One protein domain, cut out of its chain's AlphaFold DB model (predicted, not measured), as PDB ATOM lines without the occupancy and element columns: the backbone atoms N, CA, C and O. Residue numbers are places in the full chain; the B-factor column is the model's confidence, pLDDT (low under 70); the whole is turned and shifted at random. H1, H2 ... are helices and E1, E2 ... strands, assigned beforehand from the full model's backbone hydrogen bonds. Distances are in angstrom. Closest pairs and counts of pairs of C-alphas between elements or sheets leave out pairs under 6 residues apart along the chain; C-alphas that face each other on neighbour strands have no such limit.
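What this domain is: This is residues 7 to 67 of the 67 residues of an uncharacterized protein of Bacteroidetes bacterium (UniProt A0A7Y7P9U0). What does the model look like? It is a thin rod in which a short helix, H1, lies side by side with part of a much longer helix, H2, running opposite ways, and a small strand hairpin, E1 and E2, sits at the end of the rod where the backbone folds back from H1 to H2. At the other end residues 58 to 67, of which 58 to 65 belong to H2, stick out alone. What is it made of? The printed part has 61 residues, with two named helices and two named strands in the order H1, E1, E2, H2; the strands form one antiparallel sheet, E1 - E2, and the class is mostly helix. How spread out is it? It is extended, with a radius of gyration of the C-alphas of 16.5 A and spans of 59 by 19 by 9 A.

Where its parts are: Where does the first helix run? H1 is residues 7 to 18, from C-alpha 7 at (-17.528, -10.656, -23.488) to C-alpha 18, 16.2 A on. Where are the strands? E1 is residues 21 to 24 and spans 9.9 A; E2 is residues 27 to 30 and spans 10.0 A, beginning with C-alpha 27 at (-50.557, -11.598, -18.621). Where does the long helix lie? H2 is residues 36 to 65, 44.2 A from first to last C-alpha, and ends with C-alpha 65 at (0.689, -22.547, -19.334).

How they stand to each other: How do the helices stand to each other? H1 and H2 touch, with the C-alphas of Thr 11 and Thr 46 the closest at 5.0 A, and H2 does so with residues 39 to 53 alone. They run opposite ways at a shallow tilt of 22 degrees. In both helices every O i to N i+4 pair is within hydrogen-bond range. How are the strands paired? E1 and E2 are a hairpin, antiparallel at 144 degrees between their directions, and the C-alphas of Phe 21 and Trp 30, which face each other, are 4.4 A apart. N 22 and O 29 are within hydrogen-bond range at 2.8 A, as are N 27 and O 24 at 2.9 A. What stays apart? H1 and E2 are apart, and so are E1 and H2.

The domain as a whole: How large is it? The two C-alphas farthest apart, those of Asn 26 and Asn 67, are 58.9 A from each other. Without residues 58 to 67, which stand free, the body spans 44 by 18 by 8 A. Are there cuts or long links? The printed part has no cut, and the links H1 to E1, E1 to E2 and E2 to H2 are tight. Where is confidence low? The mean pLDDT of the printed part is 85.7, and residues 66 to 67 are under 70; Asn 67 is the chain's last residue.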
ATOM      1  N   PHE A   7     -16.841  -9.725 -22.591       79.81
ATOM      2  CA  PHE A   7     -17.528 -10.656 -23.488       79.81
ATOM      3  C   PHE A   7     -18.452 -11.633 -22.756       79.81
ATOM      4  O   PHE A   7     -19.540 -11.916 -23.243       79.81
ATOM      5  N   MET A   8     -18.073 -12.101 -21.563       82.38
ATOM      6  CA  MET A   8     -18.931 -12.971 -20.751       82.38
ATOM      7  C   MET A   8     -20.187 -12.232 -20.292       82.38
ATOM      8  O   MET A   8     -21.294 -12.743 -20.428       82.38
ATOM      9  N   SER A   9     -20.009 -11.020 -19.756       85.56
ATOM     10  CA  SER A   9     -21.132 -10.210 -19.265       85.56
ATOM     11  C   SER A   9     -22.072  -9.823 -20.408       85.56
ATOM     12  O   SER A   9     -23.284  -9.906 -20.250       85.56
ATOM     13  N   LEU A  10     -21.512  -9.480 -21.571       85.19
ATOM     14  CA  LEU A  10     -22.274  -9.127 -22.763       85.19
ATOM     15  C   LEU A  10     -23.041 -10.326 -23.337       85.19
ATOM     16  O   LEU A  10     -24.221 -10.199 -23.633       85.19
ATOM     17  N   THR A  11     -22.413 -11.504 -23.413       87.94
ATOM     18  CA  THR A  11     -23.075 -12.741 -23.873       87.94
ATOM     19  C   THR A  11     -24.264 -13.095 -22.983       87.94
ATOM     20  O   THR A  11     -25.349 -13.375 -23.482       87.94
ATOM     21  N   LEU A  12     -24.078 -13.048 -21.659       87.69
ATOM     22  CA  LEU A  12     -25.153 -13.301 -20.698       87.69
ATOM     23  C   LEU A  12     -26.276 -12.274 -20.827       87.69
ATOM     24  O   LEU A  12     -27.441 -12.656 -20.841       87.69
ATOM     25  N   MET A  13     -25.935 -10.991 -20.951       89.81
ATOM     26  CA  MET A  13     -26.925  -9.932 -21.116       89.81
ATOM     27  C   MET A  13     -27.749 -10.142 -22.389       89.81
ATOM     28  O   MET A  13     -28.970 -10.187 -22.301       89.81
ATOM     29  N   CYS A  14     -27.111 -10.337 -23.546       87.50
ATOM     30  CA  CYS A  14     -27.814 -10.558 -24.811       87.50
ATOM     31  C   CYS A  14     -28.674 -11.830 -24.780       87.50
ATOM     32  O   CYS A  14     -29.821 -11.795 -25.223       87.50
ATOM     33  N   GLY A  15     -28.165 -12.919 -24.195       87.00
ATOM     34  CA  GLY A  15     -28.905 -14.174 -24.075       87.00
ATOM     35  C   GLY A  15     -30.138 -14.041 -23.185       87.00
ATOM     36  O   GLY A  15     -31.231 -14.430 -23.587       87.00
ATOM     37  N   LEU A  16     -29.996 -13.432 -22.004       88.00
ATOM     38  CA  LEU A  16     -31.119 -13.185 -21.095       88.00
ATOM     39  C   LEU A  16     -32.154 -12.241 -21.715       88.00
ATOM     40  O   LEU A  16     -33.352 -12.454 -21.559       88.00
ATOM     41  N   PHE A  17     -31.702 -11.224 -22.451       87.94
ATOM     42  CA  PHE A  17     -32.587 -10.266 -23.108       87.94
ATOM     43  C   PHE A  17     -33.345 -10.885 -24.294       87.94
ATOM     44  O   PHE A  17     -34.485 -10.513 -24.556       87.94
ATOM     45  N   CYS A  18     -32.769 -11.882 -24.972       87.19
ATOM     46  CA  CYS A  18     -33.451 -12.636 -26.029       87.19
ATOM     47  C   CYS A  18     -34.702 -13.373 -25.505       87.19
ATOM     48  O   CYS A  18     -35.733 -13.413 -26.176       87.19
ATOM     49  N   PHE A  19     -34.639 -13.901 -24.280       85.44
ATOM     50  CA  PHE A  19     -35.753 -14.584 -23.609       85.44
ATOM     51  C   PHE A  19     -36.502 -13.682 -22.622       85.44
ATOM     52  O   PHE A  19     -37.183 -14.180 -21.732       85.44
ATOM     53  N   ALA A  20     -36.366 -12.359 -22.729       88.00
ATOM     54  CA  ALA A  20     -37.040 -11.458 -21.809       88.00
ATOM     55  C   ALA A  20     -38.559 -11.450 -22.050       88.00
ATOM     56  O   ALA A  20     -39.044 -11.363 -23.182       88.00
ATOM     57  N   PHE A  21     -39.310 -11.514 -20.956       88.06
ATOM     58  CA  PHE A  21     -40.764 -11.419 -20.948       88.06
ATOM     59  C   PHE A  21     -41.176 -10.150 -20.214       88.06
ATOM     60  O   PHE A  21     -40.554  -9.761 -19.224       88.06
ATOM     61  N   THR A  22     -42.226  -9.509 -20.708       88.69
ATOM     62  CA  THR A  22     -42.888  -8.390 -20.046       88.69
ATOM     63  C   THR A  22     -44.247  -8.843 -19.522       88.69
ATOM     64  O   THR A  22     -44.848  -9.781 -20.050       88.69
ATOM     65  N   PHE A  23     -44.731  -8.193 -18.470       88.50
ATOM     66  CA  PHE A  23     -46.057  -8.441 -17.916       88.50
ATOM     67  C   PHE A  23     -46.943  -7.241 -18.217       88.50
ATOM     68  O   PHE A  23     -46.554  -6.105 -17.955       88.50
ATOM     69  N   ASP A  24     -48.124  -7.506 -18.759       83.81
ATOM     70  CA  ASP A  24     -49.168  -6.508 -18.981       83.81
ATOM     71  C   ASP A  24     -50.485  -6.992 -18.347       83.81
ATOM     72  O   ASP A  24     -50.563  -8.107 -17.824       83.81
ATOM     73  N   ASN A  25     -51.541  -6.181 -18.408       82.62
ATOM     74  CA  ASN A  25     -52.872  -6.494 -17.879       82.62
ATOM     75  C   ASN A  25     -53.468  -7.797 -18.454       82.62
ATOM     76  O   ASN A  25     -54.317  -8.412 -17.814       82.62
ATOM     77  N   ASN A  26     -52.993  -8.250 -19.624       80.81
ATOM     78  CA  ASN A  26     -53.383  -9.512 -20.265       80.81
ATOM     79  C   ASN A  26     -52.454 -10.704 -19.947       80.81
ATOM     80  O   ASN A  26     -52.638 -11.786 -20.505       80.81
ATOM     81  N   GLY A  27     -51.467 -10.537 -19.062       86.12
ATOM     82  CA  GLY A  27     -50.557 -11.598 -18.621       86.12
ATOM     83  C   GLY A  27     -49.120 -11.454 -19.132       86.12
ATOM     84  O   GLY A  27     -48.656 -10.365 -19.470       86.12
ATOM     85  N   MET A  28     -48.385 -12.571 -19.132       89.19
ATOM     86  CA  MET A  28     -46.991 -12.621 -19.580       89.19
ATOM     87  C   MET A  28     -46.937 -12.617 -21.109       89.19
ATOM     88  O   MET A  28     -47.443 -13.535 -21.754       89.19
ATOM     89  N   ARG A  29     -46.277 -11.613 -21.687       88.94
ATOM     90  CA  ARG A  29     -46.009 -11.535 -23.122       88.94
ATOM     91  C   ARG A  29     -44.511 -11.517 -23.368       88.94
ATOM     92  O   ARG A  29     -43.739 -10.932 -22.612       88.94
ATOM     93  N   TRP A  30     -44.084 -12.162 -24.441       90.38
ATOM     94  CA  TRP A  30     -42.698 -12.064 -24.867       90.38
ATOM     95  C   TRP A  30     -42.400 -10.631 -25.319       90.38
ATOM     96  O   TRP A  30     -43.192 -10.026 -26.040       90.38
ATOM     97  N   ILE A  31     -41.280 -10.056 -24.866       89.75
ATOM     98  CA  ILE A  31     -40.986  -8.631 -25.108       89.75
ATOM     99  C   ILE A  31     -40.831  -8.325 -26.607       89.75
ATOM    100  O   ILE A  31     -41.108  -7.215 -27.053       89.75
ATOM    101  N   TRP A  32     -40.440  -9.335 -27.388       91.31
ATOM    102  CA  TRP A  32     -40.206  -9.240 -28.825       91.31
ATOM    103  C   TRP A  32     -41.413  -9.647 -29.670       91.31
ATOM    104  O   TRP A  32     -41.279  -9.726 -30.885       91.31
ATOM    105  N   SER A  33     -42.592  -9.881 -29.078       86.31
ATOM    106  CA  SER A  33     -43.790 -10.280 -29.837       86.31
ATOM    107  C   SER A  33     -44.158  -9.306 -30.964       86.31
ATOM    108  O   SER A  33     -44.649  -9.746 -31.994       86.31
ATOM    109  N   ASP A  34     -43.889  -8.007 -30.804       87.62
ATOM    110  CA  ASP A  34     -44.151  -7.002 -31.851       87.62
ATOM    111  C   ASP A  34     -42.941  -6.764 -32.775       87.62
ATOM    112  O   ASP A  34     -43.016  -5.999 -33.733       87.62
ATOM    113  N   SER A  35     -41.789  -7.361 -32.462       85.75
ATOM    114  CA  SER A  35     -40.520  -7.120 -33.155       85.75
ATOM    115  C   SER A  35     -39.624  -8.358 -33.147       85.75
ATOM    116  O   SER A  35     -38.452  -8.308 -32.771       85.75
ATOM    117  N   GLU A  36     -40.159  -9.476 -33.639       89.12
ATOM    118  CA  GLU A  36     -39.433 -10.747 -33.752       89.12
ATOM    119  C   GLU A  36     -38.038 -10.612 -34.407       89.12
ATOM    120  O   GLU A  36     -37.096 -11.232 -33.902       89.12
ATOM    121  N   PRO A  37     -37.822  -9.764 -35.445       90.69
ATOM    122  CA  PRO A  37     -36.492  -9.542 -36.018       90.69
ATOM    123  C   PRO A  37     -35.429  -9.114 -34.996       90.69
ATOM    124  O   PRO A  37     -34.273  -9.527 -35.102       90.69
ATOM    125  N   ALA A  38     -35.800  -8.323 -33.987       88.06
ATOM    126  CA  ALA A  38     -34.868  -7.863 -32.962       88.06
ATOM    127  C   ALA A  38     -34.384  -9.014 -32.065       88.06
ATOM    128  O   ALA A  38     -33.200  -9.064 -31.720       88.06
ATOM    129  N   ALA A  39     -35.254  -9.984 -31.759       89.12
ATOM    130  CA  ALA A  39     -34.873 -11.188 -31.021       89.12
ATOM    131  C   ALA A  39     -33.846 -12.026 -31.792       89.12
ATOM    132  O   ALA A  39     -32.847 -12.463 -31.219       89.12
ATOM    133  N   TYR A  40     -34.038 -12.199 -33.104       89.62
ATOM    134  CA  TYR A  40     -33.077 -12.919 -33.944       89.62
ATOM    135  C   TYR A  40     -31.706 -12.233 -33.963       89.62
ATOM    136  O   TYR A  40     -30.683 -12.904 -33.818       89.62
ATOM    137  N   ILE A  41     -31.670 -10.900 -34.063       91.25
ATOM    138  CA  ILE A  41     -30.421 -10.124 -34.010       91.25
ATOM    139  C   ILE A  41     -29.720 -10.309 -32.655       91.25
ATOM    140  O   ILE A  41     -28.513 -10.551 -32.620       91.25
ATOM    141  N   LEU A  42     -30.460 -10.253 -31.544       89.81
ATOM    142  CA  LEU A  42     -29.921 -10.501 -30.202       89.81
ATOM    143  C   LEU A  42     -29.382 -11.922 -30.041       89.81
ATOM    144  O   LEU A  42     -28.333 -12.119 -29.423       89.81
ATOM    145  N   CYS A  43     -30.058 -12.908 -30.624       89.44
ATOM    146  CA  CYS A  43     -29.612 -14.294 -30.612       89.44
ATOM    147  C   CYS A  43     -28.284 -14.448 -31.374       89.44
ATOM    148  O   CYS A  43     -27.317 -14.992 -30.838       89.44
ATOM    149  N   ILE A  44     -28.177 -13.865 -32.573       92.69
ATOM    150  CA  ILE A  44     -26.933 -13.850 -33.361       92.69
ATOM    151  C   ILE A  44     -25.809 -13.143 -32.590       92.69
ATOM    152  O   ILE A  44     -24.704 -13.676 -32.475       92.69
ATOM    153  N   ALA A  45     -26.090 -11.974 -32.005       89.56
ATOM    154  CA  ALA A  45     -25.123 -11.234 -31.197       89.56
ATOM    155  C   ALA A  45     -24.636 -12.052 -29.989       89.56
ATOM    156  O   ALA A  45     -23.442 -12.046 -29.681       89.56
ATOM    157  N   THR A  46     -25.535 -12.807 -29.352       91.69
ATOM    158  CA  THR A  46     -25.209 -13.723 -28.250       91.69
ATOM    159  C   THR A  46     -24.242 -14.812 -28.705       91.69
ATOM    160  O   THR A  46     -23.233 -15.044 -28.041       91.69
ATOM    161  N   VAL A  47     -24.495 -15.446 -29.854       91.75
ATOM    162  CA  VAL A  47     -23.611 -16.487 -30.406       91.75
ATOM    163  C   VAL A  47     -22.221 -15.923 -30.707       91.75
ATOM    164  O   VAL A  47     -21.221 -16.501 -30.281       91.75
ATOM    165  N   ILE A  48     -22.141 -14.769 -31.374       91.56
ATOM    166  CA  ILE A  48     -20.864 -14.120 -31.710       91.56
ATOM    167  C   ILE A  48     -20.086 -13.765 -30.437       91.56
ATOM    168  O   ILE A  48     -18.907 -14.106 -30.313       91.56
ATOM    169  N   CYS A  49     -20.740 -13.127 -29.461       88.50
ATOM    170  CA  CYS A  49     -20.106 -12.773 -28.193       88.50
ATOM    171  C   CYS A  49     -19.650 -14.017 -27.420       88.50
ATOM    172  O   CYS A  49     -18.559 -14.008 -26.846       88.50
ATOM    173  N   GLY A  50     -20.430 -15.100 -27.459       88.62
ATOM    174  CA  GLY A  50     -20.083 -16.380 -26.849       88.62
ATOM    175  C   GLY A  50     -18.836 -17.006 -27.471       88.62
ATOM    176  O   GLY A  50     -17.942 -17.445 -26.748       88.62
ATOM    177  N   LEU A  51     -18.716 -16.981 -28.803       89.81
ATOM    178  CA  LEU A  51     -17.521 -17.457 -29.506       89.81
ATOM    179  C   LEU A  51     -16.283 -16.619 -29.157       89.81
ATOM    180  O   LEU A  51     -15.231 -17.176 -28.832       89.81
ATOM    181  N   LEU A  52     -16.410 -15.289 -29.158       88.44
ATOM    182  CA  LEU A  52     -15.330 -14.380 -28.757       88.44
ATOM    183  C   LEU A  52     -14.919 -14.600 -27.299       88.44
ATOM    184  O   LEU A  52     -13.729 -14.610 -26.978       88.44
ATOM    185  N   TRP A  53     -15.890 -14.842 -26.417       85.94
ATOM    186  CA  TRP A  53     -15.625 -15.174 -25.028       85.94
ATOM    187  C   TRP A  53     -14.832 -16.480 -24.908       85.94
ATOM    188  O   TRP A  53     -13.777 -16.481 -24.269       85.94
ATOM    189  N   ILE A  54     -15.262 -17.564 -25.560       87.06
ATOM    190  CA  ILE A  54     -14.550 -18.854 -25.534       87.06
ATOM    191  C   ILE A  54     -13.115 -18.692 -26.050       87.06
ATOM    192  O   ILE A  54     -12.180 -19.186 -25.416       87.06
ATOM    193  N   ASN A  55     -12.925 -17.963 -27.153       86.56
ATOM    194  CA  ASN A  55     -11.598 -17.700 -27.708       86.56
ATOM    195  C   ASN A  55     -10.721 -16.911 -26.728       86.56
ATOM    196  O   ASN A  55      -9.595 -17.324 -26.456       86.56
ATOM    197  N   SER A  56     -11.246 -15.849 -26.104       83.81
ATOM    198  CA  SER A  56     -10.495 -15.090 -25.091       83.81
ATOM    199  C   SER A  56     -10.082 -15.951 -23.890       83.81
ATOM    200  O   SER A  56      -8.962 -15.835 -23.397       83.81
ATOM    201  N   VAL A  57     -10.945 -16.870 -23.440       84.44
ATOM    202  CA  VAL A  57     -10.631 -17.791 -22.338       84.44
ATOM    203  C   VAL A  57      -9.549 -18.792 -22.745       84.44
ATOM    204  O   VAL A  57      -8.681 -19.103 -21.929       84.44
ATOM    205  N   ARG A  58      -9.577 -19.292 -23.986       82.81
ATOM    206  CA  ARG A  58      -8.547 -20.201 -24.514       82.81
ATOM    207  C   ARG A  58      -7.178 -19.527 -24.567       82.81
ATOM    208  O   ARG A  58      -6.215 -20.115 -24.086       82.81
ATOM    209  N   GLU A  59      -7.103 -18.300 -25.067       81.62
ATOM    210  CA  GLU A  59      -5.842 -17.550 -25.146       81.62
ATOM    211  C   GLU A  59      -5.275 -17.229 -23.754       81.62
ATOM    212  O   GLU A  59      -4.090 -17.433 -23.504       81.62
ATOM    213  N   ILE A  60      -6.124 -16.847 -22.792       81.94
ATOM    214  CA  ILE A  60      -5.687 -16.645 -21.398       81.94
ATOM    215  C   ILE A  60      -5.134 -17.943 -20.790       81.94
ATOM    216  O   ILE A  60      -4.150 -17.906 -20.053       81.94
ATOM    217  N   LYS A  61      -5.757 -19.093 -21.078       80.31
ATOM    218  CA  LYS A  61      -5.269 -20.392 -20.594       80.31
ATOM    219  C   LYS A  61      -3.905 -20.748 -21.189       80.31
ATOM    220  O   LYS A  61      -3.056 -21.196 -20.427       80.31
ATOM    221  N   LYS A  62      -3.685 -20.509 -22.489       79.94
ATOM    222  CA  LYS A  62      -2.385 -20.734 -23.150       79.94
ATOM    223  C   LYS A  62      -1.272 -19.877 -22.540       79.94
ATOM    224  O   LYS A  62      -0.241 -20.404 -22.145       79.94
ATOM    225  N   LEU A  63      -1.519 -18.578 -22.360       80.31
ATOM    226  CA  LEU A  63      -0.545 -17.652 -21.760       80.31
ATOM    227  C   LEU A  63      -0.163 -18.022 -20.318       80.31
ATOM    228  O   LEU A  63       0.925 -17.687 -19.853       80.31
ATOM    229  N   LYS A  64      -1.070 -18.687 -19.590       74.19
ATOM    230  CA  LYS A  64      -0.818 -19.167 -18.227       74.19
ATOM    231  C   LYS A  64      -0.069 -20.504 -18.190       74.19
ATOM    232  O   LYS A  64       0.483 -20.824 -17.151       74.19
ATOM    233  N   SER A  65      -0.080 -21.296 -19.264       73.19
ATOM    234  CA  SER A  65       0.689 -22.547 -19.334       73.19
ATOM    235  C   SER A  65       2.139 -22.357 -19.791       73.19
ATOM    236  O   SER A  65       2.934 -23.269 -19.610       73.19
ATOM    237  N   GLU A  66       2.473 -21.210 -20.391       66.25
ATOM    238  CA  GLU A  66       3.838 -20.870 -20.838       66.25
ATOM    239  C   GLU A  66       4.655 -20.066 -19.804       66.25
ATOM    240  O   GLU A  66       5.851 -19.874 -20.008       66.25
ATOM    241  N   ASN A  67       4.035 -19.616 -18.704       52.38
ATOM    242  CA  ASN A  67       4.697 -19.002 -17.538       52.38
ATOM    243  C   ASN A  67       4.663 -19.948 -16.339       52.38
ATOM    244  O   ASN A  67       5.628 -19.921 -15.548       52.38
TER     245      ASN A  67